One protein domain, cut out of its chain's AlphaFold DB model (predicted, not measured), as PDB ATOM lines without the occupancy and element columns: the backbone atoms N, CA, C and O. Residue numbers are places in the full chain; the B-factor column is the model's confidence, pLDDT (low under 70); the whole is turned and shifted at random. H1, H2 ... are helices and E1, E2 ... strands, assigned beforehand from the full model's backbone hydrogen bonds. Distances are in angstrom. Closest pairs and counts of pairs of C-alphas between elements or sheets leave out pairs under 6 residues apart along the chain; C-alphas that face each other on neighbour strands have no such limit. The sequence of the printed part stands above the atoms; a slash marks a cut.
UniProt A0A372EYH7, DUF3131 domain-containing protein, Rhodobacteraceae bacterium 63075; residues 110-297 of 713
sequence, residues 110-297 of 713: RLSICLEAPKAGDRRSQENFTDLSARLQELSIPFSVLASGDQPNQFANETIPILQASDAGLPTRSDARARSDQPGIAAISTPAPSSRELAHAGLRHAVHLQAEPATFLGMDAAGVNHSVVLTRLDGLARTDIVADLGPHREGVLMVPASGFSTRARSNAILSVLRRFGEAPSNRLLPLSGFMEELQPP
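This is residues 110 to 297 of the 713 residues of the protein "DUF3131 domain-containing protein" of Rhodobacteraceae bacterium 63075 (UniProt A0A372EYH7). A closed barrel of seven parallel strands, E1 to E7 in chain order round the ring, has helices H1, H2, H3, H5 and H6 round its outside, while H7 covers the end at which the strands begin. The two long helices H1 and H6 lie side by side near E1, and E8 pairs onto E1 outside the ring. The printed part has 188 residues, with seven named helices and eight named strands in the order E1 H1 E2 E3 H2 E4 H3 E5 E6 H4 E7 H5 H6 E8 H7; the class is mixed, helices and strands. It is compact, with a radius of gyration of the C-alphas of 15.9 A and spans of 42 by 39 by 30 A.

E1, residues 110 to 116, is 19.8 A long and begins at C-alpha 110 (-24.274, 20.947, 33.696). H1 is residues 123 to 138, 22.7 A, E2 residues 144 to 147 and E3 residues 159 to 163. H2 is residues 173 to 179, E4 185 to 188, H3 195 to 200 and E5 205 to 208. E6, residues 225 to 232, is 20.9 A long; H4 is residues 241 to 244, E7 251 to 255 and H5 257 to 260. H6, residues 263 to 278, is 22.1 A long, E8 is residues 282 to 285, and H7, residues 287 to 294, ends at C-alpha 294 (-24.702, 28.040, 27.825).

Round the ring, backbone atoms within hydrogen-bond range include N 146 and O 115 for E1 and E2, 2.8 A, N 160 and O 145 for E2 and E3, 2.8 A, N 163 and O 187 for E3 and E4, 2.8 A, and N 188 and O 207 for E4 and E5, 2.8 A. They go on with N 206 and O 225 for E5 and E6, 2.8 A, N 230 and O 252 for E6 and E7, 2.8 A, and N 253 and O 112 for E7 and E1, 2.8 A. E8 is parallel to E1, with N 111 and O 283 at 2.9 A. Four strand-helix-strand units, each two parallel neighbour strands with a helix between, have right-handed crossovers: E1, H1, E2; E3, H2, E4; E4, H3, E5; and E6, H4, E7. The sheet curls round H7, whose height over the sheet is 6.5 A; the closest C-alphas of E1 and H7 are those of Ser 112 and Leu 287, 5.5 A. H1 and H6 touch at a shallow tilt of 23 degrees, the same way, closest at the C-alphas of Leu 132 and Ser 266, 6.2 A. H5 touches H1, closest at the C-alphas of Asn 128 and Phe 260, 6.1 A, and touches H6 only at the corner. H2 and H3 are on the barrel, outside it, at heights of 10.4 A and 10.2 A. H4 is not on it. In H1, H2, H3, H6 and H7 every O i to N i+4 pair is within hydrogen-bond range; H4 and H5 are too short for such a pair.

The two C-alphas farthest apart, those of Ala 168 and Pro 280, are 44.6 A apart. The printed part has no cut. The links E2 to E3 and E5 to E6 are long, with 11 and 16 residues. The mean pLDDT of the printed part is 78.7, and 50 residues are under 70, among them residues 149 to 157 and 165 to 181.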
ATOM      1  N   ARG A 110     -25.343  21.115  34.688       82.75
ATOM      2  CA  ARG A 110     -24.274  20.947  33.696       82.75
ATOM      3  C   ARG A 110     -22.910  21.157  34.348       82.75
ATOM      4  O   ARG A 110     -22.660  22.196  34.958       82.75
ATOM      5  N   LEU A 111     -22.018  20.183  34.206       86.31
ATOM      6  CA  LEU A 111     -20.650  20.256  34.715       86.31
ATOM      7  C   LEU A 111     -19.666  19.938  33.596       86.31
ATOM      8  O   LEU A 111     -19.830  18.949  32.883       86.31
ATOM      9  N   SER A 112     -18.621  20.753  33.481       91.19
ATOM     10  CA  SER A 112     -17.502  20.474  32.589       91.19
ATOM     11  C   SER A 112     -16.290  19.972  33.360       91.19
ATOM     12  O   SER A 112     -16.006  20.466  34.450       91.19
ATOM     13  N   ILE A 113     -15.570  18.997  32.805       92.88
ATOM     14  CA  ILE A 113     -14.328  18.471  33.384       92.88
ATOM     15  C   ILE A 113     -13.157  18.943  32.529       92.88
ATOM     16  O   ILE A 113     -13.110  18.686  31.329       92.88
ATOM     17  N   CYS A 114     -12.193  19.607  33.158       92.81
ATOM     18  CA  CYS A 114     -10.982  20.101  32.513       92.81
ATOM     19  C   CYS A 114      -9.740  19.497  33.177       92.81
ATOM     20  O   CYS A 114      -9.534  19.673  34.379       92.81
ATOM     21  N   LEU A 115      -8.899  18.806  32.407       92.94
ATOM     22  CA  LEU A 115      -7.598  18.308  32.863       92.94
ATOM     23  C   LEU A 115      -6.506  19.313  32.486       92.94
ATOM     24  O   LEU A 115      -6.395  19.682  31.323       92.94
ATOM     25  N   GLU A 116      -5.677  19.737  33.433       91.12
ATOM     26  CA  GLU A 116      -4.488  20.540  33.125       91.12
ATOM     27  C   GLU A 116      -3.404  19.655  32.503       91.12
ATOM     28  O   GLU A 116      -3.039  18.635  33.083       91.12
ATOM     29  N   ALA A 117      -2.875  20.023  31.338       88.75
ATOM     30  CA  ALA A 117      -1.816  19.265  30.688       88.75
ATOM     31  C   ALA A 117      -0.530  19.266  31.547       88.75
ATOM     32  O   ALA A 117      -0.127  20.312  32.071       88.75
ATOM     33  N   PRO A 118       0.154  18.117  31.698       87.31
ATOM     34  CA  PRO A 118       1.420  18.054  32.418       87.31
ATOM     35  C   PRO A 118       2.518  18.832  31.676       87.31
ATOM     36  O   PRO A 118       2.570  18.853  30.448       87.31
ATOM     37  N   LYS A 119       3.449  19.435  32.427       81.88
ATOM     38  CA  LYS A 119       4.584  20.172  31.846       81.88
ATOM     39  C   LYS A 119       5.461  19.265  30.976       81.88
ATOM     40  O   LYS A 119       5.665  18.088  31.284       81.88
ATOM     41  N   ALA A 120       6.046  19.838  29.923       75.38
ATOM     42  CA  ALA A 120       7.050  19.159  29.109       75.38
ATOM     43  C   ALA A 120       8.205  18.643  29.992       75.38
ATOM     44  O   ALA A 120       8.779  19.398  30.776       75.38
ATOM     45  N   GLY A 121       8.537  17.353  29.872       74.88
ATOM     46  CA  GLY A 121       9.642  16.717  30.598       74.88
ATOM     47  C   GLY A 121       9.264  15.999  31.899       74.88
ATOM     48  O   GLY A 121      10.069  15.210  32.394       74.88
ATOM     49  N   ASP A 122       8.048  16.177  32.431       82.12
ATOM     50  CA  ASP A 122       7.566  15.384  33.573       82.12
ATOM     51  C   ASP A 122       6.960  14.054  33.104       82.12
ATOM     52  O   ASP A 122       5.742  13.884  33.003       82.12
ATOM     53  N   ARG A 123       7.838  13.089  32.807       82.81
ATOM     54  CA  ARG A 123       7.456  11.779  32.259       82.81
ATOM     55  C   ARG A 123       6.430  11.042  33.127       82.81
ATOM     56  O   ARG A 123       5.526  10.406  32.599       82.81
ATOM     57  N   ARG A 124       6.549  11.129  34.454       84.44
ATOM     58  CA  ARG A 124       5.650  10.412  35.369       84.44
ATOM     59  C   ARG A 124       4.249  11.016  35.355       84.44
ATOM     60  O   ARG A 124       3.270  10.274  35.325       84.44
ATOM     61  N   SER A 125       4.143  12.345  35.365       83.56
ATOM     62  CA  SER A 125       2.844  13.016  35.248       83.56
ATOM     63  C   SER A 125       2.226  12.824  33.861       83.56
ATOM     64  O   SER A 125       1.012  12.690  33.773       83.56
ATOM     65  N   GLN A 126       3.036  12.728  32.801       87.06
ATOM     66  CA  GLN A 126       2.573  12.362  31.456       87.06
ATOM     67  C   GLN A 126       1.993  10.942  31.408       87.06
ATOM     68  O   GLN A 126       0.870  10.765  30.948       87.06
ATOM     69  N   GLU A 127       2.702   9.943  31.946       88.56
ATOM     70  CA  GLU A 127       2.214   8.556  32.012       88.56
ATOM     71  C   GLU A 127       0.896   8.455  32.805       88.56
ATOM     72  O   GLU A 127      -0.055   7.805  32.363       88.56
ATOM     73  N   ASN A 128       0.797   9.144  33.947       89.56
ATOM     74  CA  ASN A 128      -0.431   9.157  34.746       89.56
ATOM     75  C   ASN A 128      -1.575   9.942  34.085       89.56
ATOM     76  O   ASN A 128      -2.734   9.569  34.264       89.56
ATOM     77  N   PHE A 129      -1.271  11.020  33.354       90.50
ATOM     78  CA  PHE A 129      -2.251  11.759  32.559       90.50
ATOM     79  C   PHE A 129      -2.848  10.848  31.485       90.50
ATOM     80  O   PHE A 129      -4.065  10.728  31.403       90.50
ATOM     81  N   THR A 130      -2.006  10.125  30.737       90.00
ATOM     82  CA  THR A 130      -2.460   9.165  29.724       90.00
ATOM     83  C   THR A 130      -3.333   8.057  30.327       90.00
ATOM     84  O   THR A 130      -4.403   7.786  29.784       90.00
ATOM     85  N   ASP A 131      -2.942   7.455  31.462       91.62
ATOM     86  CA  ASP A 131      -3.757   6.431  32.154       91.62
ATOM     87  C   ASP A 131      -5.106   6.998  32.630       91.62
ATOM     88  O   ASP A 131      -6.142   6.356  32.459       91.62
ATOM     89  N   LEU A 132      -5.125   8.207  33.203       92.00
ATOM     90  CA  LEU A 132      -6.367   8.844  33.652       92.00
ATOM     91  C   LEU A 132      -7.289   9.171  32.470       92.00
ATOM     92  O   LEU A 132      -8.471   8.835  32.515       92.00
ATOM     93  N   SER A 133      -6.760   9.788  31.412       91.81
ATOM     94  CA  SER A 133      -7.514  10.123  30.203       91.81
ATOM     95  C   SER A 133      -8.126   8.887  29.540       91.81
ATOM     96  O   SER A 133      -9.308   8.918  29.204       91.81
ATOM     97  N   ALA A 134      -7.368   7.793  29.413       91.81
ATOM     98  CA  ALA A 134      -7.868   6.540  28.843       91.81
ATOM     99  C   ALA A 134      -9.030   5.963  29.668       91.81
ATOM    100  O   ALA A 134     -10.063   5.590  29.118       91.81
ATOM    101  N   ARG A 135      -8.918   5.972  31.001       93.25
ATOM    102  CA  ARG A 135      -9.994   5.491  31.885       93.25
ATOM    103  C   ARG A 135     -11.242   6.361  31.841       93.25
ATOM    104  O   ARG A 135     -12.347   5.838  31.942       93.25
ATOM    105  N   LEU A 136     -11.093   7.681  31.715       92.19
ATOM    106  CA  LEU A 136     -12.242   8.573  31.541       92.19
ATOM    107  C   LEU A 136     -12.971   8.270  30.227       92.19
ATOM    108  O   LEU A 136     -14.198   8.197  30.227       92.19
ATOM    109  N   GLN A 137     -12.231   8.007  29.145       91.00
ATOM    110  CA  GLN A 137     -12.804   7.579  27.865       91.00
ATOM    111  C   GLN A 137     -13.512   6.220  27.974       91.00
ATOM    112  O   GLN A 137     -14.645   6.097  27.516       91.00
ATOM    113  N   GLU A 138     -12.907   5.225  28.632       92.50
ATOM    114  CA  GLU A 138     -13.536   3.915  28.887       92.50
ATOM    115  C   GLU A 138     -14.856   4.044  29.661       92.50
ATOM    116  O   GLU A 138     -15.824   3.340  29.375       92.50
ATOM    117  N   LEU A 139     -14.920   4.974  30.618       91.19
ATOM    118  CA  LEU A 139     -16.128   5.269  31.392       91.19
ATOM    119  C   LEU A 139     -17.102   6.216  30.677       91.19
ATOM    120  O   LEU A 139     -18.129   6.564  31.257       91.19
ATOM    121  N   SER A 140     -16.802   6.642  29.445       90.94
ATOM    122  CA  SER A 140     -17.592   7.632  28.701       90.94
ATOM    123  C   SER A 140     -17.809   8.943  29.472       90.94
ATOM    124  O   SER A 140     -18.849   9.588  29.345       90.94
ATOM    125  N   ILE A 141     -16.829   9.342  30.287       92.06
ATOM    126  CA  ILE A 141     -16.830  10.621  30.999       92.06
ATOM    127  C   ILE A 141     -16.162  11.661  30.092       92.06
ATOM    128  O   ILE A 141     -14.953  11.569  29.865       92.06
ATOM    129  N   PRO A 142     -16.903  12.653  29.567       92.31
ATOM    130  CA  PRO A 142     -16.325  13.656  28.683       92.31
ATOM    131  C   PRO A 142     -15.455  14.652  29.458       92.31
ATOM    132  O   PRO A 142     -15.765  15.018  30.593       92.31
ATOM    133  N   PHE A 143     -14.373  15.112  28.830       92.44
ATOM    134  CA  PHE A 143     -13.467  16.114  29.388       92.44
ATOM    135  C   PHE A 143     -12.749  16.899  28.285       92.44
ATOM    136  O   PHE A 143     -12.628  16.427  27.155       92.44
ATOM    137  N   SER A 144     -12.224  18.064  28.653       92.00
ATOM    138  CA  SER A 144     -11.326  18.881  27.828       92.00
ATOM    139  C   SER A 144      -9.948  18.975  28.476       92.00
ATOM    140  O   SER A 144      -9.791  18.735  29.678       92.00
ATOM    141  N   VAL A 145      -8.934  19.314  27.685       90.75
ATOM    142  CA  VAL A 145      -7.549  19.443  28.151       90.75
ATOM    143  C   VAL A 145      -7.137  20.908  28.091       90.75
ATOM    144  O   VAL A 145      -7.225  21.526  27.040       90.75
ATOM    145  N   LEU A 146      -6.678  21.469  29.208       88.38
ATOM    146  CA  LEU A 146      -6.134  22.823  29.267       88.38
ATOM    147  C   LEU A 146      -4.622  22.765  29.044       88.38
ATOM    148  O   LEU A 146      -3.916  22.156  29.847       88.38
ATOM    149  N   ALA A 147      -4.118  23.402  27.993       83.19
ATOM    150  CA  ALA A 147      -2.700  23.382  27.643       83.19
ATOM    151  C   ALA A 147      -2.117  24.797  27.534       83.19
ATOM    152  O   ALA A 147      -2.795  25.744  27.135       83.19
ATOM    153  N   SER A 148      -0.839  24.942  27.887       74.38
ATOM    154  CA  SER A 148      -0.084  26.179  27.638       74.38
ATOM    155  C   SER A 148       0.364  26.256  26.172       74.38
ATOM    156  O   SER A 148       0.487  25.226  25.507       74.38
ATOM    157  N   GLY A 149       0.592  27.476  25.669       58.84
ATOM    158  CA  GLY A 149       0.751  27.785  24.239       58.84
ATOM    159  C   GLY A 149       1.840  27.024  23.465       58.84
ATOM    160  O   GLY A 149       1.771  26.992  22.240       58.84
ATOM    161  N   ASP A 150       2.781  26.364  24.147       57.06
ATOM    162  CA  ASP A 150       3.879  25.600  23.534       57.06
ATOM    163  C   ASP A 150       3.528  24.125  23.226       57.06
ATOM    164  O   ASP A 150       4.371  23.385  22.717       57.06
ATOM    165  N   GLN A 151       2.304  23.661  23.532       57.25
ATOM    166  CA  GLN A 151       1.857  22.281  23.260       57.25
ATOM    167  C   GLN A 151       0.515  22.168  22.503       57.25
ATOM    168  O   GLN A 151      -0.395  21.486  22.983       57.25
ATOM    169  N   PRO A 152       0.337  22.791  21.323       49.94
ATOM    170  CA  PRO A 152      -0.909  22.631  20.588       49.94
ATOM    171  C   PRO A 152      -0.953  21.266  19.871       49.94
ATOM    172  O   PRO A 152      -0.021  20.886  19.163       49.94
ATOM    173  N   ASN A 153      -2.051  20.531  20.068       51.97
ATOM    174  CA  ASN A 153      -2.463  19.318  19.337       51.97
ATOM    175  C   ASN A 153      -1.722  17.991  19.605       51.97
ATOM    176  O   ASN A 153      -1.676  17.123  18.735       51.97
ATOM    177  N   GLN A 154      -1.196  17.763  20.814       54.41
ATOM    178  CA  GLN A 154      -0.701  16.422  21.198       54.41
ATOM    179  C   GLN A 154      -1.769  15.506  21.813       54.41
ATOM    180  O   GLN A 154      -1.543  14.303  21.956       54.41
ATOM    181  N   PHE A 155      -2.926  16.048  22.192       60.34
ATOM    182  CA  PHE A 155      -3.939  15.316  22.941       60.34
ATOM    183  C   PHE A 155      -5.147  15.018  22.051       60.34
ATOM    184  O   PHE A 155      -5.650  15.895  21.364       60.34
ATOM    185  N   ALA A 156      -5.631  13.774  22.075       57.38
ATOM    186  CA  ALA A 156      -6.750  13.316  21.240       57.38
ATOM    187  C   ALA A 156      -8.120  13.927  21.613       57.38
ATOM    188  O   ALA A 156      -9.122  13.598  20.987       57.38
ATOM    189  N   ASN A 157      -8.174  14.772  22.647       64.94
ATOM    190  CA  ASN A 157      -9.395  15.386  23.160       64.94
ATOM    191  C   ASN A 157      -9.265  16.910  23.118       64.94
ATOM    192  O   ASN A 157      -8.165  17.442  23.256       64.94
ATOM    193  N   GLU A 158     -10.414  17.573  22.985       77.19
ATOM    194  CA  GLU A 158     -10.613  19.023  22.916       77.19
ATOM    195  C   GLU A 158      -9.576  19.832  23.717       77.19
ATOM    196  O   GLU A 158      -9.684  19.978  24.941       77.19
ATOM    197  N   THR A 159      -8.556  20.345  23.021       84.44
ATOM    198  CA  THR A 159      -7.472  21.110  23.645       84.44
ATOM    199  C   THR A 159      -7.829  22.591  23.684       84.44
ATOM    200  O   THR A 159      -8.101  23.206  22.653       84.44
ATOM    201  N   ILE A 160      -7.798  23.169  24.882       85.69
ATOM    202  CA  ILE A 160      -8.187  24.544  25.195       85.69
ATOM    203  C   ILE A 160      -6.947  25.305  25.670       85.69
ATOM    204  O   ILE A 160      -6.251  24.837  26.577       85.69
ATOM    205  N   PRO A 161      -6.652  26.478  25.095       84.31
ATOM    206  CA  PRO A 161      -5.462  27.228  25.437       84.31
ATOM    207  C   PRO A 161      -5.636  27.923  26.789       84.31
ATOM    208  O   PRO A 161      -6.694  28.478  27.097       84.31
ATOM    209  N   ILE A 162      -4.570  27.920  27.585       83.50
ATOM    210  CA  ILE A 162      -4.426  28.779  28.760       83.50
ATOM    211  C   ILE A 162      -3.744  30.075  28.317       83.50
ATOM    212  O   ILE A 162      -2.621  30.034  27.818       83.50
ATOM    213  N   LEU A 163      -4.411  31.210  28.525       78.25
ATOM    214  CA  LEU A 163      -3.906  32.549  28.222       78.25
ATOM    215  C   LEU A 163      -3.357  33.214  29.488       78.25
ATOM    216  O   LEU A 163      -4.006  33.195  30.547       78.25
ATOM    217  N   GLN A 164      -2.165  33.804  29.381       70.56
ATOM    218  CA  GLN A 164      -1.547  34.596  30.446       70.56
ATOM    219  C   GLN A 164      -1.465  36.068  30.046       70.56
ATOM    220  O   GLN A 164      -1.160  36.388  28.904       70.56
ATOM    221  N   ALA A 165      -1.689  36.993  30.983       58.38
ATOM    222  CA  ALA A 165      -1.592  38.430  30.691       58.38
ATOM    223  C   ALA A 165      -0.191  38.905  30.272       58.38
ATOM    224  O   ALA A 165      -0.065  39.981  29.695       58.38
ATOM    225  N   SER A 166       0.862  38.134  30.564       55.00
ATOM    226  CA  SER A 166       2.219  38.420  30.087       55.00
ATOM    227  C   SER A 166       2.469  37.986  28.643       55.00
ATOM    228  O   SER A 166       3.540  38.290  28.115       55.00
ATOM    229  N   ASP A 167       1.530  37.277  28.009       55.94
ATOM    230  CA  ASP A 167       1.612  36.992  26.579       55.94
ATOM    231  C   ASP A 167       1.545  38.344  25.859       55.94
ATOM    232  O   ASP A 167       0.568  39.080  25.986       55.94
ATOM    233  N   ALA A 168       2.636  38.731  25.194       43.59
ATOM    234  CA  ALA A 168       2.779  40.026  24.539       43.59
ATOM    235  C   ALA A 168       1.738  40.176  23.411       43.59
ATOM    236  O   ALA A 168       2.013  39.871  22.254       43.59
ATOM    237  N   GLY A 169       0.537  40.630  23.774       58.06
ATOM    238  CA  GLY A 169      -0.652  40.619  22.928       58.06
ATOM    239  C   GLY A 169      -1.405  39.288  23.013       58.06
ATOM    240  O   GLY A 169      -0.830  38.214  22.843       58.06
ATOM    241  N   LEU A 170      -2.718  39.364  23.251       61.22
ATOM    242  CA  LEU A 170      -3.622  38.226  23.079       61.22
ATOM    243  C   LEU A 170      -3.427  37.602  21.682       61.22
ATOM    244  O   LEU A 170      -3.213  38.344  20.719       61.22
ATOM    245  N   PRO A 171      -3.507  36.265  21.548       58.31
ATOM    246  CA  PRO A 171      -3.339  35.610  20.260       58.31
ATOM    247  C   PRO A 171      -4.355  36.155  19.257       58.31
ATOM    248  O   PRO A 171      -5.537  36.318  19.567       58.31
ATOM    249  N   THR A 172      -3.890  36.424  18.038       60.66
ATOM    250  CA  THR A 172      -4.783  36.785  16.935       60.66
ATOM    251  C   THR A 172      -5.741  35.624  16.650       60.66
ATOM    252  O   THR A 172      -5.442  34.475  16.974       60.66
ATOM    253  N   ARG A 173      -6.886  35.869  15.999       60.22
ATOM    254  CA  ARG A 173      -7.838  34.802  15.628       60.22
ATOM    255  C   ARG A 173      -7.164  33.629  14.890       60.22
ATOM    256  O   ARG A 173      -7.541  32.473  15.088       60.22
ATOM    257  N   SER A 174      -6.167  33.915  14.049       56.59
ATOM    258  CA  SER A 174      -5.345  32.905  13.369       56.59
ATOM    259  C   SER A 174      -4.451  32.122  14.331       56.59
ATOM    260  O   SER A 174      -4.379  30.901  14.218       56.59
ATOM    261  N   ASP A 175      -3.834  32.789  15.307       58.59
ATOM    262  CA  ASP A 175      -3.027  32.129  16.339       58.59
ATOM    263  C   ASP A 175      -3.896  31.268  17.262       58.59
ATOM    264  O   ASP A 175      -3.518  30.150  17.594       58.59
ATOM    265  N   ALA A 176      -5.084  31.747  17.641       56.59
ATOM    266  CA  ALA A 176      -6.037  31.001  18.459       56.59
ATOM    267  C   ALA A 176      -6.514  29.719  17.751       56.59
ATOM    268  O   ALA A 176      -6.544  28.656  18.368       56.59
ATOM    269  N   ARG A 177      -6.798  29.789  16.438       56.41
ATOM    270  CA  ARG A 177      -7.098  28.612  15.596       56.41
ATOM    271  C   ARG A 177      -5.925  27.651  15.453       56.41
ATOM    272  O   ARG A 177      -6.137  26.448  15.428       56.41
ATOM    273  N   ALA A 178      -4.701  28.160  15.348       55.25
ATOM    274  CA  ALA A 178      -3.514  27.313  15.245       55.25
ATOM    275  C   ALA A 178      -3.174  26.607  16.570       55.25
ATOM    276  O   ALA A 178      -2.487  25.588  16.565       55.25
ATOM    277  N   ARG A 179      -3.632  27.156  17.703       59.31
ATOM    278  CA  ARG A 179      -3.306  26.678  19.054       59.31
ATOM    279  C   ARG A 179      -4.387  25.801  19.696       59.31
ATOM    280  O   ARG A 179      -4.139  25.259  20.771       59.31
ATOM    281  N   SER A 180      -5.574  25.690  19.096       65.44
ATOM    282  CA  SER A 180      -6.718  24.997  19.693       65.44
ATOM    283  C   SER A 180      -7.706  24.481  18.653       65.44
ATOM    284  O   SER A 180      -8.058  25.188  17.710       65.44
ATOM    285  N   ASP A 181      -8.253  23.295  18.915       66.44
ATOM    286  CA  ASP A 181      -9.386  22.741  18.165       66.44
ATOM    287  C   ASP A 181     -10.714  23.475  18.468       66.44
ATOM    288  O   ASP A 181     -11.720  23.250  17.798       66.44
ATOM    289  N   GLN A 182     -10.728  24.370  19.467       72.69
ATOM    290  CA  GLN A 182     -11.874  25.177  19.899       72.69
ATOM    291  C   GLN A 182     -11.489  26.661  20.028       72.69
ATOM    292  O   GLN A 182     -11.419  27.212  21.127       72.69
ATOM    293  N   PRO A 183     -11.286  27.366  18.903       71.88
ATOM    294  CA  PRO A 183     -10.744  28.729  18.880       71.88
ATOM    295  C   PRO A 183     -11.618  29.790  19.571       71.88
ATOM    296  O   PRO A 183     -11.170  30.915  19.761       71.88
ATOM    297  N   GLY A 184     -12.869  29.465  19.913       82.31
ATOM    298  CA  GLY A 184     -13.781  30.363  20.625       82.31
ATOM    299  C   GLY A 184     -13.692  30.279  22.151       82.31
ATOM    300  O   GLY A 184     -14.443  30.990  22.822       82.31
ATOM    301  N   ILE A 185     -12.835  29.414  22.703       86.19
ATOM    302  CA  ILE A 185     -12.768  29.122  24.137       86.19
ATOM    303  C   ILE A 185     -11.333  29.264  24.631       86.19
ATOM    304  O   ILE A 185     -10.405  28.762  24.003       86.19
ATOM    305  N   ALA A 186     -11.150  29.901  25.786       87.56
ATOM    306  CA  ALA A 186      -9.859  29.940  26.462       87.56
ATOM    307  C   ALA A 186      -9.999  29.876  27.983       87.56
ATOM    308  O   ALA A 186     -10.961  30.383  28.565       87.56
ATOM    309  N   ALA A 187      -8.997  29.288  28.634       88.19
ATOM    310  CA  ALA A 187      -8.805  29.414  30.070       88.19
ATOM    311  C   ALA A 187      -7.947  30.653  30.365       88.19
ATOM    312  O   ALA A 187      -6.899  30.844  29.756       88.19
ATOM    313  N   ILE A 188      -8.378  31.492  31.302       85.62
ATOM    314  CA  ILE A 188      -7.735  32.765  31.632       85.62
ATOM    315  C   ILE A 188      -7.059  32.652  32.998       85.62
ATOM    316  O   ILE A 188      -7.690  32.291  33.998       85.62
ATOM    317  N   SER A 189      -5.762  32.948  33.033       81.31
ATOM    318  CA  SER A 189      -5.009  33.157  34.274       81.31
ATOM    319  C   SER A 189      -4.987  34.639  34.657       81.31
ATOM    320  O   SER A 189      -5.280  35.498  33.829       81.31
ATOM    321  N   THR A 190      -4.693  34.948  35.919       71.00
ATOM    322  CA  THR A 190      -4.716  36.322  36.432       71.00
ATOM    323  C   THR A 190      -3.391  37.060  36.172       71.00
ATOM    324  O   THR A 190      -2.326  36.442  36.271       71.00
ATOM    325  N   PRO A 191      -3.424  38.379  35.872       72.00
ATOM    326  CA  PRO A 191      -4.617  39.214  35.660       72.00
ATOM    327  C   PRO A 191      -5.335  38.895  34.335       72.00
ATOM    328  O   PRO A 191      -4.706  38.482  33.369       72.00
ATOM    329  N   ALA A 192      -6.658  39.068  34.287       70.38
ATOM    330  CA  ALA A 192      -7.443  38.772  33.088       70.38
ATOM    331  C   ALA A 192      -7.369  39.922  32.057       70.38
ATOM    332  O   ALA A 192      -7.422  41.089  32.458       70.38
ATOM    333  N   PRO A 193      -7.303  39.626  30.743       77.75
ATOM    334  CA  PRO A 193      -7.486  40.627  29.692       77.75
ATOM    335  C   PRO A 193      -8.876  41.265  29.751       77.75
ATOM    336  O   PRO A 193      -9.813  40.690  30.314       77.75
ATOM    337  N   SER A 194      -9.041  42.430  29.127       80.00
ATOM    338  CA  SER A 194     -10.355  43.069  29.067       80.00
ATOM    339  C   SER A 194     -11.323  42.293  28.167       80.00
ATOM    340  O   SER A 194     -10.942  41.719  27.145       80.00
ATOM    341  N   SER A 195     -12.612  42.358  28.500       78.81
ATOM    342  CA  SER A 195     -13.738  41.836  27.713       78.81
ATOM    343  C   SER A 195     -13.637  42.105  26.210       78.81
ATOM    344  O   SER A 195     -13.848  41.223  25.379       78.81
ATOM    345  N   ARG A 196     -13.267  43.337  25.846       82.50
ATOM    346  CA  ARG A 196     -13.160  43.763  24.448       82.50
ATOM    347  C   ARG A 196     -11.982  43.102  23.738       82.50
ATOM    348  O   ARG A 196     -12.119  42.707  22.585       82.50
ATOM    349  N   GLU A 197     -10.844  42.963  24.411       84.00
ATOM    350  CA  GLU A 197      -9.695  42.272  23.825       84.00
ATOM    351  C   GLU A 197      -9.989  40.778  23.631       84.00
ATOM    352  O   GLU A 197      -9.625  40.221  22.598       84.00
ATOM    353  N   LEU A 198     -10.716  40.149  24.563       85.12
ATOM    354  CA  LEU A 198     -11.166  38.760  24.422       85.12
ATOM    355  C   LEU A 198     -12.100  38.592  23.208       85.12
ATOM    356  O   LEU A 198     -11.888  37.689  22.397       85.12
ATOM    357  N   ALA A 199     -13.085  39.481  23.038       86.31
ATOM    358  CA  ALA A 199     -13.988  39.455  21.885       86.31
ATOM    359  C   ALA A 199     -13.241  39.657  20.553       86.31
ATOM    360  O   ALA A 199     -13.470  38.914  19.598       86.31
ATOM    361  N   HIS A 200     -12.298  40.604  20.497       85.62
ATOM    362  CA  HIS A 200     -11.463  40.841  19.312       85.62
ATOM    363  C   HIS A 200     -10.498  39.682  19.010       85.62
ATOM    364  O   HIS A 200     -10.178  39.443  17.846       85.62
ATOM    365  N   ALA A 201     -10.068  38.923  20.024       80.94
ATOM    366  CA  ALA A 201      -9.327  37.671  19.838       80.94
ATOM    367  C   ALA A 201     -10.217  36.525  19.303       80.94
ATOM    368  O   ALA A 201      -9.721  35.455  18.950       80.94
ATOM    369  N   GLY A 202     -11.531  36.747  19.208       84.25
ATOM    370  CA  GLY A 202     -12.515  35.778  18.733       84.25
ATOM    371  C   GLY A 202     -13.034  34.830  19.807       84.25
ATOM    372  O   GLY A 202     -13.706  33.848  19.476       84.25
ATOM    373  N   LEU A 203     -12.761  35.121  21.081       86.19
ATOM    374  CA  LEU A 203     -13.274  34.333  22.191       86.19
ATOM    375  C   LEU A 203     -14.752  34.633  22.413       86.19
ATOM    376  O   LEU A 203     -15.191  35.779  22.437       86.19
ATOM    377  N   ARG A 204     -15.519  33.565  22.606       85.38
ATOM    378  CA  ARG A 204     -16.930  33.604  23.003       85.38
ATOM    379  C   ARG A 204     -17.120  33.132  24.437       85.38
ATOM    380  O   ARG A 204     -18.140  33.440  25.048       85.38
ATOM    381  N   HIS A 205     -16.152  32.385  24.969       85.56
ATOM    382  CA  HIS A 205     -16.179  31.886  26.335       85.56
ATOM    383  C   HIS A 205     -14.796  31.931  26.989       85.56
ATOM    384  O   HIS A 205     -13.818  31.422  26.442       85.56
ATOM    385  N   ALA A 206     -14.734  32.511  28.182       85.94
ATOM    386  CA  ALA A 206     -13.538  32.632  29.000       85.94
ATOM    387  C   ALA A 206     -13.734  31.898  30.336       85.94
ATOM    388  O   ALA A 206     -14.642  32.206  31.113       85.94
ATOM    389  N   VAL A 207     -12.870  30.921  30.620       87.38
ATOM    390  CA  VAL A 207     -12.866  30.181  31.889       87.38
ATOM    391  C   VAL A 207     -11.780  30.729  32.803       87.38
ATOM    392  O   VAL A 207     -10.600  30.453  32.610       87.38
ATOM    393  N   HIS A 208     -12.163  31.467  33.835       84.88
ATOM    394  CA  HIS A 208     -11.230  31.974  34.835       84.88
ATOM    395  C   HIS A 208     -10.730  30.838  35.725       84.88
ATOM    396  O   HIS A 208     -11.509  30.154  36.397       84.88
ATOM    397  N   LEU A 209      -9.412  30.630  35.741       86.44
ATOM    398  CA  LEU A 209      -8.784  29.593  36.562       86.44
ATOM    399  C   LEU A 209      -8.846  29.932  38.057       86.44
ATOM    400  O   LEU A 209      -8.813  29.031  38.894       86.44
ATOM    401  N   GLN A 210      -8.913  31.211  38.418       79.25
ATOM    402  CA  GLN A 210      -9.038  31.679  39.797       79.25
ATOM    403  C   GLN A 210     -10.154  32.722  39.886       79.25
ATOM    404  O   GLN A 210     -10.284  33.558  39.000       79.25
ATOM    405  N   ALA A 211     -10.955  32.650  40.951       68.06
ATOM    406  CA  ALA A 211     -11.961  33.659  41.259       68.06
ATOM    407  C   ALA A 211     -11.298  34.811  42.027       68.06
ATOM    408  O   ALA A 211     -10.910  34.633  43.180       68.06
ATOM    409  N   GLU A 212     -11.180  35.985  41.413       67.06
ATOM    410  CA  GLU A 212     -10.903  37.237  42.128       67.06
ATOM    411  C   GLU A 212     -12.207  38.001  42.412       67.06
ATOM    412  O   GLU A 212     -13.149  37.869  41.628       67.06
ATOM    413  N   PRO A 213     -12.279  38.846  43.460       58.91
ATOM    414  CA  PRO A 213     -13.483  39.624  43.787       58.91
ATOM    415  C   PRO A 213     -14.029  40.495  42.643       58.91
ATOM    416  O   PRO A 213     -15.204  40.829  42.642       58.91
ATOM    417  N   ALA A 214     -13.189  40.866  41.671       58.78
ATOM    418  CA  ALA A 214     -13.580  41.643  40.491       58.78
ATOM    419  C   ALA A 214     -13.922  40.777  39.257       58.78
ATOM    420  O   ALA A 214     -14.166  41.312  38.177       58.78
ATOM    421  N   THR A 215     -13.905  39.444  39.382       60.84
ATOM    422  CA  THR A 215     -14.120  38.528  38.253       60.84
ATOM    423  C   THR A 215     -15.583  38.536  37.846       60.84
ATOM    424  O   THR A 215     -16.449  38.048  38.568       60.84
ATOM    425  N   PHE A 216     -15.858  39.054  36.654       62.88
ATOM    426  CA  PHE A 216     -17.197  39.022  36.088       62.88
ATOM    427  C   PHE A 216     -17.605  37.585  35.709       62.88
ATOM    428  O   PHE A 216     -16.811  36.848  35.124       62.88
ATOM    429  N   LEU A 217     -18.851  37.198  36.017       69.12
ATOM    430  CA  LEU A 217     -19.449  35.902  35.661       69.12
ATOM    431  C   LEU A 217     -20.711  36.088  34.800       69.12
ATOM    432  O   LEU A 217     -21.577  36.925  35.089       69.12
ATOM    433  N   GLY A 218     -20.848  35.249  33.775       69.56
ATOM    434  CA  GLY A 218     -21.881  35.341  32.738       69.56
ATOM    435  C   GLY A 218     -21.426  36.147  31.518       69.56
ATOM    436  O   GLY A 218     -20.234  36.378  31.336       69.56
ATOM    437  N   MET A 219     -22.372  36.567  30.673       73.75
ATOM    438  CA  MET A 219     -22.074  37.342  29.460       73.75
ATOM    439  C   MET A 219     -21.790  38.806  29.784       73.75
ATOM    440  O   MET A 219     -22.603  39.461  30.440       73.75
ATOM    441  N   ASP A 220     -20.625  39.289  29.361       75.25
ATOM    442  CA  ASP A 220     -20.158  40.651  29.599       75.25
ATOM    443  C   ASP A 220     -20.665  41.647  28.543       75.25
ATOM    444  O   ASP A 220     -21.379  41.295  27.604       75.25
ATOM    445  N   ALA A 221     -20.267  42.915  28.676       77.62
ATOM    446  CA  ALA A 221     -20.623  43.976  27.736       77.62
ATOM    447  C   ALA A 221     -20.025  43.793  26.324       77.62
ATOM    448  O   ALA A 221     -20.495  44.431  25.388       77.62
ATOM    449  N   ALA A 222     -19.016  42.941  26.132       81.06
ATOM    450  CA  ALA A 222     -18.485  42.596  24.811       81.06
ATOM    451  C   ALA A 222     -19.177  41.360  24.201       81.06
ATOM    452  O   ALA A 222     -18.906  41.007  23.056       81.06
ATOM    453  N   GLY A 223     -20.089  40.719  24.939       80.00
ATOM    454  CA  GLY A 223     -20.771  39.498  24.525       80.00
ATOM    455  C   GLY A 223     -19.987  38.221  24.831       80.00
ATOM    456  O   GLY A 223     -20.430  37.144  24.432       80.00
ATOM    457  N   VAL A 224     -18.855  38.300  25.538       82.12
ATOM    458  CA  VAL A 224     -18.057  37.138  25.952       82.12
ATOM    459  C   VAL A 224     -18.666  36.547  27.216       82.12
ATOM    460  O   VAL A 224     -18.976  37.258  28.169       82.12
ATOM    461  N   ASN A 225     -18.862  35.230  27.238       80.19
ATOM    462  CA  ASN A 225     -19.359  34.545  28.422       80.19
ATOM    463  C   ASN A 225     -18.209  34.155  29.358       80.19
ATOM    464  O   ASN A 225     -17.216  33.577  28.927       80.19
ATOM    465  N   HIS A 226     -18.355  34.431  30.648       78.62
ATOM    466  CA  HIS A 226     -17.350  34.144  31.662       78.62
ATOM    467  C   HIS A 226     -17.839  33.094  32.651       78.62
ATOM    468  O   HIS A 226     -18.908  33.221  33.249       78.62
ATOM    469  N   SER A 227     -17.020  32.072  32.872       78.62
ATOM    470  CA  SER A 227     -17.221  31.080  33.930       78.62
ATOM    471  C   SER A 227     -15.974  30.962  34.793       78.62
ATOM    472  O   SER A 227     -14.898  31.391  34.389       78.62
ATOM    473  N   VAL A 228     -16.095  30.314  35.946       80.50
ATOM    474  CA  VAL A 228     -14.971  30.069  36.850       80.50
ATOM    475  C   VAL A 228     -14.835  28.588  37.168       80.50
ATOM    476  O   VAL A 228     -15.812  27.834  37.138       80.50
ATOM    477  N   VAL A 229     -13.612  28.172  37.489       85.88
ATOM    478  CA  VAL A 229     -13.358  26.863  38.090       85.88
ATOM    479  C   VAL A 229     -14.024  26.809  39.466       85.88
ATOM    480  O   VAL A 229     -13.606  27.494  40.396       85.88
ATOM    481  N   LEU A 230     -15.051  25.968  39.600       79.44
ATOM    482  CA  LEU A 230     -15.798  25.791  40.847       79.44
ATOM    483  C   LEU A 230     -14.943  25.131  41.924       79.44
ATOM    484  O   LEU A 230     -15.004  25.479  43.100       79.44
ATOM    485  N   THR A 231     -14.169  24.122  41.525       85.88
ATOM    486  CA  THR A 231     -13.317  23.380  42.445       85.88
ATOM    487  C   THR A 231     -12.154  22.724  41.716       85.88
ATOM    488  O   THR A 231     -12.229  22.428  40.519       85.88
ATOM    489  N   ARG A 232     -11.080  22.477  42.469       88.88
ATOM    490  CA  ARG A 232      -9.898  21.751  42.009       88.88
ATOM    491  C   ARG A 232      -9.862  20.369  42.649       88.88
ATOM    492  O   ARG A 232      -9.941  20.248  43.868       88.88
ATOM    493  N   LEU A 233      -9.728  19.338  41.823       89.69
ATOM    494  CA  LEU A 233      -9.615  17.948  42.250       89.69
ATOM    495  C   LEU A 233      -8.133  17.558  42.306       89.69
ATOM    496  O   LEU A 233      -7.574  17.027  41.353       89.69
ATOM    497  N   ASP A 234      -7.484  17.837  43.433       86.69
ATOM    498  CA  ASP A 234      -6.056  17.571  43.676       86.69
ATOM    499  C   ASP A 234      -5.738  16.111  44.067       86.69
ATOM    500  O   ASP A 234      -4.596  15.770  44.399       86.69
ATOM    501  N   GLY A 235      -6.747  15.236  44.016       79.88
ATOM    502  CA  GLY A 235      -6.631  13.813  44.320       79.88
ATOM    503  C   GLY A 235      -6.415  13.495  45.800       79.88
ATOM    504  O   GLY A 235      -6.073  12.356  46.128       79.88
ATOM    505  N   LEU A 236      -6.626  14.465  46.696       78.81
ATOM    506  CA  LEU A 236      -6.774  14.216  48.127       78.81
ATOM    507  C   LEU A 236      -8.217  13.789  48.432       78.81
ATOM    508  O   LEU A 236      -9.173  14.240  47.799       78.81
ATOM    509  N   ALA A 237      -8.385  12.878  49.393       60.00
ATOM    510  CA  ALA A 237      -9.693  12.352  49.765       60.00
ATOM    511  C   ALA A 237     -10.556  13.454  50.400       60.00
ATOM    512  O   ALA A 237     -10.461  13.718  51.595       60.00
ATOM    513  N   ARG A 238     -11.418  14.081  49.597       64.06
ATOM    514  CA  ARG A 238     -12.561  14.859  50.079       64.06
ATOM    515  C   ARG A 238     -13.829  14.085  49.738       64.06
ATOM    516  O   ARG A 238     -14.151  13.894  48.565       64.06
ATOM    517  N   THR A 239     -14.519  13.582  50.755       57.69
ATOM    518  CA  THR A 239     -15.749  12.793  50.583       57.69
ATOM    519  C   THR A 239     -16.940  13.652  50.162       57.69
ATOM    520  O   THR A 239     -17.820  13.149  49.466       57.69
ATOM    521  N   ASP A 240     -16.903  14.954  50.458       67.00
ATOM    522  CA  ASP A 240     -18.108  15.791  50.473       67.00
ATOM    523  C   ASP A 240     -18.196  16.775  49.292       67.00
ATOM    524  O   ASP A 240     -19.149  17.536  49.201       67.00
ATOM    525  N   ILE A 241     -17.282  16.710  48.308       72.19
ATOM    526  CA  ILE A 241     -17.251  17.643  47.152       72.19
ATOM    527  C   ILE A 241     -18.598  17.704  46.410       72.19
ATOM    528  O   ILE A 241     -19.002  18.753  45.915       72.19
ATOM    529  N   VAL A 242     -19.296  16.570  46.306       67.12
ATOM    530  CA  VAL A 242     -20.601  16.498  45.631       67.12
ATOM    531  C   VAL A 242     -21.658  17.312  46.386       67.12
ATOM    532  O   VAL A 242     -22.492  17.942  45.737       67.12
ATOM    533  N   ALA A 243     -21.597  17.309  47.723       66.69
ATOM    534  CA  ALA A 243     -22.475  18.077  48.601       66.69
ATOM    535  C   ALA A 243     -22.064  19.559  48.664       66.69
ATOM    536  O   ALA A 243     -22.935  20.417  48.579       66.69
ATOM    537  N   ASP A 244     -20.758  19.855  48.701       69.00
ATOM    538  CA  ASP A 244     -20.202  21.222  48.725       69.00
ATOM    539  C   ASP A 244     -20.645  22.074  47.525       69.00
ATOM    540  O   ASP A 244     -20.758  23.295  47.620       69.00
ATOM    541  N   LEU A 245     -20.865  21.445  46.367       69.50
ATOM    542  CA  LEU A 245     -21.312  22.143  45.162       69.50
ATOM    543  C   LEU A 245     -22.819  22.443  45.159       69.50
ATOM    544  O   LEU A 245     -23.247  23.239  44.333       69.50
ATOM    545  N   GLY A 246     -23.617  21.829  46.038       65.19
ATOM    546  CA  GLY A 246     -25.079  21.945  46.018       65.19
ATOM    547  C   GLY A 246     -25.735  21.283  44.789       65.19
ATOM    548  O   GLY A 246     -25.047  20.892  43.843       65.19
ATOM    549  N   PRO A 247     -27.065  21.104  44.769       62.00
ATOM    550  CA  PRO A 247     -27.732  20.310  43.736       62.00
ATOM    551  C   PRO A 247     -27.767  20.957  42.341       62.00
ATOM    552  O   PRO A 247     -27.835  20.223  41.355       62.00
ATOM    553  N   HIS A 248     -27.652  22.287  42.230       62.66
ATOM    554  CA  HIS A 248     -27.888  23.001  40.961       62.66
ATOM    555  C   HIS A 248     -26.706  23.823  40.430       62.66
ATOM    556  O   HIS A 248     -26.815  24.411  39.355       62.66
ATOM    557  N   ARG A 249     -25.566  23.870  41.130       69.50
ATOM    558  CA  ARG A 249     -24.429  24.697  40.701       69.50
ATOM    559  C   ARG A 249     -23.775  24.140  39.438       69.50
ATOM    560  O   ARG A 249     -23.278  23.015  39.426       69.50
ATOM    561  N   GLU A 250     -23.751  24.955  38.392       76.06
ATOM    562  CA  GLU A 250     -23.141  24.635  37.100       76.06
ATOM    563  C   GLU A 250     -21.756  25.272  36.981       76.06
ATOM    564  O   GLU A 250     -21.499  26.336  37.550       76.06
ATOM    565  N   GLY A 251     -20.847  24.640  36.240       79.12
ATOM    566  CA  GLY A 251     -19.517  25.205  36.015       79.12
ATOM    567  C   GLY A 251     -18.440  24.174  35.716       79.12
ATOM    568  O   GLY A 251     -18.717  23.045  35.309       79.12
ATOM    569  N   VAL A 252     -17.189  24.590  35.905       86.75
ATOM    570  CA  VAL A 252     -16.010  23.814  35.509       86.75
ATOM    571  C   VAL A 252     -15.347  23.180  36.731       86.75
ATOM    572  O   VAL A 252     -15.014  23.863  37.701       86.75
ATOM    573  N   LEU A 253     -15.121  21.870  36.673       90.88
ATOM    574  CA  LEU A 253     -14.282  21.112  37.595       90.88
ATOM    575  C   LEU A 253     -12.893  20.969  36.973       90.88
ATOM    576  O   LEU A 253     -12.752  20.425  35.876       90.88
ATOM    577  N   MET A 254     -11.864  21.438  37.672       91.94
ATOM    578  CA  MET A 254     -10.489  21.360  37.183       91.94
ATOM    579  C   MET A 254      -9.729  20.246  37.894       91.94
ATOM    580  O   MET A 254      -9.734  20.161  39.121       91.94
ATOM    581  N   VAL A 255      -9.012  19.431  37.133       93.06
ATOM    582  CA  VAL A 255      -8.030  18.484  37.654       93.06
ATOM    583  C   VAL A 255      -6.636  19.044  37.352       93.06
ATOM    584  O   VAL A 255      -6.185  18.945  36.209       93.06
ATOM    585  N   PRO A 256      -5.958  19.673  38.329       91.44
ATOM    586  CA  PRO A 256      -4.611  20.187  38.118       91.44
ATOM    587  C   PRO A 256      -3.607  19.046  37.933       91.44
ATOM    588  O   PRO A 256      -3.853  17.921  38.377       91.44
ATOM    589  N   ALA A 257      -2.425  19.343  37.386       89.25
ATOM    590  CA  ALA A 257      -1.383  18.329  37.173       89.25
ATOM    591  C   ALA A 257      -0.950  17.609  38.468       89.25
ATOM    592  O   ALA A 257      -0.645  16.415  38.485       89.25
ATOM    593  N   SER A 258      -0.999  18.316  39.601       89.38
ATOM    594  CA  SER A 258      -0.746  17.746  40.929       89.38
ATOM    595  C   SER A 258      -1.776  16.688  41.345       89.38
ATOM    596  O   SER A 258      -1.463  15.828  42.179       89.38
ATOM    597  N   GLY A 259      -2.973  16.724  40.756       87.81
ATOM    598  CA  GLY A 259      -4.078  15.814  41.018       87.81
ATOM    599  C   GLY A 259      -3.823  14.393  40.543       87.81
ATOM    600  O   GLY A 259      -4.275  13.449  41.170       87.81
ATOM    601  N   PHE A 260      -3.023  14.201  39.503       89.88
ATOM    602  CA  PHE A 260      -2.691  12.875  38.973       89.88
ATOM    603  C   PHE A 260      -1.183  12.607  39.008       89.88
ATOM    604  O   PHE A 260      -0.663  11.767  38.285       89.88
ATOM    605  N   SER A 261      -0.453  13.266  39.911       88.94
ATOM    606  CA  SER A 261       0.993  13.042  40.088       88.94
ATOM    607  C   SER A 261       1.344  11.622  40.566       88.94
ATOM    608  O   SER A 261       2.481  11.167  40.431       88.94
ATOM    609  N   THR A 262       0.367  10.883  41.106       89.31
ATOM    610  CA  THR A 262       0.503   9.469  41.474       89.31
ATOM    611  C   THR A 262      -0.763   8.693  41.128       89.31
ATOM    612  O   THR A 262      -1.864   9.237  41.180       89.31
ATOM    613  N   ARG A 263      -0.626   7.381  40.903       87.44
ATOM    614  CA  ARG A 263      -1.755   6.484  40.608       87.44
ATOM    615  C   ARG A 263      -2.835   6.472  41.697       87.44
ATOM    616  O   ARG A 263      -4.014   6.355  41.385       87.44
ATOM    617  N   ALA A 264      -2.449   6.619  42.967       89.12
ATOM    618  CA  ALA A 264      -3.401   6.707  44.076       89.12
ATOM    619  C   ALA A 264      -4.297   7.950  43.955       89.12
ATOM    620  O   ALA A 264      -5.511   7.850  44.118       89.12
ATOM    621  N   ARG A 265      -3.707   9.097  43.599       90.88
ATOM    622  CA  ARG A 265      -4.450  10.340  43.380       90.88
ATOM    623  C   ARG A 265      -5.316  10.281  42.114       90.88
ATOM    624  O   ARG A 265      -6.485  10.652  42.178       90.88
ATOM    625  N   SER A 266      -4.811   9.699  41.020       90.38
ATOM    626  CA  SER A 266      -5.613   9.444  39.809       90.38
ATOM    627  C   SER A 266      -6.840   8.575  40.106       90.38
ATOM    628  O   SER A 266      -7.943   8.895  39.674       90.38
ATOM    629  N   ASN A 267      -6.680   7.510  40.903       90.12
ATOM    630  CA  ASN A 267      -7.796   6.658  41.324       90.12
ATOM    631  C   ASN A 267      -8.806   7.411  42.209       90.12
ATOM    632  O   ASN A 267     -10.011   7.185  42.086       90.12
ATOM    633  N   ALA A 268      -8.336   8.312  43.079       89.88
ATOM    634  CA  ALA A 268      -9.210   9.150  43.898       89.88
ATOM    635  C   ALA A 268     -10.048  10.110  43.035       89.88
ATOM    636  O   ALA A 268     -11.263  10.186  43.219       89.88
ATOM    637  N   ILE A 269      -9.434  10.769  42.044       90.94
ATOM    638  CA  ILE A 269     -10.145  11.613  41.067       90.94
ATOM    639  C   ILE A 269     -11.173  10.795  40.294       90.94
ATOM    640  O   ILE A 269     -12.331  11.195  40.210       90.94
ATOM    641  N   LEU A 270     -10.777   9.633  39.772       91.06
ATOM    642  CA  LEU A 270     -11.667   8.770  38.999       91.06
ATOM    643  C   LEU A 270     -12.889   8.342  39.822       91.06
ATOM    644  O   LEU A 270     -14.008   8.356  39.319       91.06
ATOM    645  N   SER A 271     -12.691   8.024  41.105       89.38
ATOM    646  CA  SER A 271     -13.785   7.703  42.027       89.38
ATOM    647  C   SER A 271     -14.754   8.876  42.207       89.38
ATOM    648  O   SER A 271     -15.966   8.670  42.202       89.38
ATOM    649  N   VAL A 272     -14.243  10.105  42.339       88.75
ATOM    650  CA  VAL A 272     -15.070  11.318  42.448       88.75
ATOM    651  C   VAL A 272     -15.844  11.568  41.152       88.75
ATOM    652  O   VAL A 272     -17.064  11.710  41.195       88.75
ATOM    653  N   LEU A 273     -15.169  11.578  40.000       89.94
ATOM    654  CA  LEU A 273     -15.788  11.859  38.699       89.94
ATOM    655  C   LEU A 273     -16.820  10.799  38.302       89.94
ATOM    656  O   LEU A 273     -17.871  11.143  37.768       89.94
ATOM    657  N   ARG A 274     -16.583   9.527  38.643       89.69
ATOM    658  CA  ARG A 274     -17.562   8.453  38.450       89.69
ATOM    659  C   ARG A 274     -18.840   8.694  39.254       89.69
ATOM    660  O   ARG A 274     -19.922   8.562  38.695       89.69
ATOM    661  N   ARG A 275     -18.736   9.122  40.521       87.62
ATOM    662  CA  ARG A 275     -19.921   9.497  41.320       87.62
ATOM    663  C   ARG A 275     -20.684  10.666  40.701       87.62
ATOM    664  O   ARG A 275     -21.909  10.676  40.750       87.62
ATOM    665  N   PHE A 276     -19.982  11.635  40.109       86.75
ATOM    666  CA  PHE A 276     -20.646  12.697  39.357       86.75
ATOM    667  C   PHE A 276     -21.361  12.153  38.115       86.75
ATOM    668  O   PHE A 276     -22.494  12.551  37.878       86.75
ATOM    669  N   GLY A 277     -20.745  11.242  37.358       86.06
ATOM    670  CA  GLY A 277     -21.344  10.659  36.153       86.06
ATOM    671  C   GLY A 277     -22.527   9.721  36.420       86.06
ATOM    672  O   GLY A 277     -23.445   9.659  35.612       86.06
ATOM    673  N   GLU A 278     -22.533   9.013  37.553       86.69
ATOM    674  CA  GLU A 278     -23.616   8.094  37.940       86.69
ATOM    675  C   GLU A 278     -24.836   8.815  38.544       86.69
ATOM    676  O   GLU A 278     -25.925   8.245  38.596       86.69
ATOM    677  N   ALA A 279     -24.680  10.059  39.005       84.12
ATOM    678  CA  ALA A 279     -25.770  10.828  39.593       84.12
ATOM    679  C   ALA A 279     -26.698  11.404  38.498       84.12
ATOM    680  O   ALA A 279     -26.252  12.251  37.720       84.12
ATOM    681  N   PRO A 280     -28.000  11.044  38.467       77.00
ATOM    682  CA  PRO A 280     -28.936  11.488  37.422       77.00
ATOM    683  C   PRO A 280     -29.153  13.005  37.376       77.00
ATOM    684  O   PRO A 280     -29.575  13.549  36.358       77.00
ATOM    685  N   SER A 281     -28.871  13.690  38.485       75.25
ATOM    686  CA  SER A 281     -28.933  15.146  38.594       75.25
ATOM    687  C   SER A 281     -27.753  15.855  37.927       75.25
ATOM    688  O   SER A 281     -27.739  17.079  37.916       75.25
ATOM    689  N   ASN A 282     -26.780  15.137  37.356       83.69
ATOM    690  CA  ASN A 282     -25.624  15.727  36.691       83.69
ATOM    691  C   ASN A 282     -25.612  15.396  35.206       83.69
ATOM    692  O   ASN A 282     -25.898  14.275  34.788       83.69
ATOM    693  N   ARG A 283     -25.156  16.361  34.416       87.12
ATOM    694  CA  ARG A 283     -24.816  16.164  33.019       87.12
ATOM    695  C   ARG A 283     -23.383  16.611  32.794       87.12
ATOM    696  O   ARG A 283     -23.072  17.798  32.882       87.12
ATOM    697  N   LEU A 284     -22.512  15.636  32.557       90.56
ATOM    698  CA  LEU A 284     -21.104  15.880  32.274       90.56
ATOM    699  C   LEU A 284     -20.939  16.204  30.792       90.56
ATOM    700  O   LEU A 284     -21.459  15.485  29.940       90.56
ATOM    701  N   LEU A 285     -20.230  17.287  30.499       90.44
ATOM    702  CA  LEU A 285     -19.979  17.772  29.147       90.44
ATOM    703  C   LEU A 285     -18.489  18.105  28.992       90.44
ATOM    704  O   LEU A 285     -17.855  18.542  29.957       90.44
ATOM    705  N   PRO A 286     -17.906  17.956  27.794       90.75
ATOM    706  CA  PRO A 286     -16.639  18.613  27.521       90.75
ATOM    707  C   PRO A 286     -16.881  20.138  27.477       90.75
ATOM    708  O   PRO A 286     -18.028  20.592  27.431       90.75
ATOM    709  N   LEU A 287     -15.835  20.950  27.572       88.38
ATOM    710  CA  LEU A 287     -15.957  22.403  27.706       88.38
ATOM    711  C   LEU A 287     -16.661  23.054  26.505       88.38
ATOM    712  O   LEU A 287     -17.481  23.948  26.711       88.38
ATOM    713  N   SER A 288     -16.433  22.565  25.286       85.75
ATOM    714  CA  SER A 288     -17.153  22.976  24.073       85.75
ATOM    715  C   SER A 288     -18.651  22.736  24.190       85.75
ATOM    716  O   SER A 288     -19.433  23.672  24.048       85.75
ATOM    717  N   GLY A 289     -19.058  21.514  24.541       86.06
ATOM    718  CA  GLY A 289     -20.465  21.163  24.738       86.06
ATOM    719  C   GLY A 289     -21.104  21.947  25.887       86.06
ATOM    720  O   GLY A 289     -22.255  22.364  25.797       86.06
ATOM    721  N   PHE A 290     -20.347  22.208  26.956       84.44
ATOM    722  CA  PHE A 290     -20.794  23.077  28.041       84.44
ATOM    723  C   PHE A 290     -21.048  24.509  27.545       84.44
ATOM    724  O   PHE A 290     -22.099  25.075  27.834       84.44
ATOM    725  N   MET A 291     -20.133  25.078  26.753       79.62
ATOM    726  CA  MET A 291     -20.299  26.402  26.148       79.62
ATOM    727  C   MET A 291     -21.498  26.454  25.192       79.62
ATOM    728  O   MET A 291     -22.300  27.382  25.288       79.62
ATOM    729  N   GLU A 292     -21.629  25.488  24.281       77.81
ATOM    730  CA  GLU A 292     -22.729  25.427  23.309       77.81
ATOM    731  C   GLU A 292     -24.099  25.425  23.993       77.81
ATOM    732  O   GLU A 292     -25.047  26.032  23.498       77.81
ATOM    733  N   GLU A 293     -24.202  24.783  25.157       75.94
ATOM    734  CA  GLU A 293     -25.434  24.763  25.941       75.94
ATOM    735  C   GLU A 293     -25.656  26.016  26.793       75.94
ATOM    736  O   GLU A 293     -26.800  26.304  27.161       75.94
ATOM    737  N   LEU A 294     -24.595  26.753  27.135       69.69
ATOM    738  CA  LEU A 294     -24.702  28.040  27.825       69.69
ATOM    739  C   LEU A 294     -25.059  29.184  26.877       69.69
ATOM    740  O   LEU A 294     -25.703  30.144  27.300       69.69
ATOM    741  N   GLN A 295     -24.631  29.108  25.618       66.12
ATOM    742  CA  GLN A 295     -24.851  30.173  24.650       66.12
ATOM    743  C   GLN A 295     -26.256  30.110  24.040       66.12
ATOM    744  O   GLN A 295     -26.782  29.033  23.746       66.12
ATOM    745  N   PRO A 296     -26.885  31.270  23.788       55.34
ATOM    746  CA  PRO A 296     -28.149  31.295  23.079       55.34
ATOM    747  C   PRO A 296     -27.910  30.848  21.624       55.34
ATOM    748  O   PRO A 296     -27.026  31.399  20.960       55.34
ATOM    749  N   PRO A 297     -28.699  29.905  21.072       63.41
ATOM    750  CA  PRO A 297     -28.565  29.466  19.683       63.41
ATOM    751  C   PRO A 297     -29.150  30.528  18.737       63.41
ATOM    752  O   PRO A 297     -30.183  30.326  18.102       63.41
TER     753      PRO A 297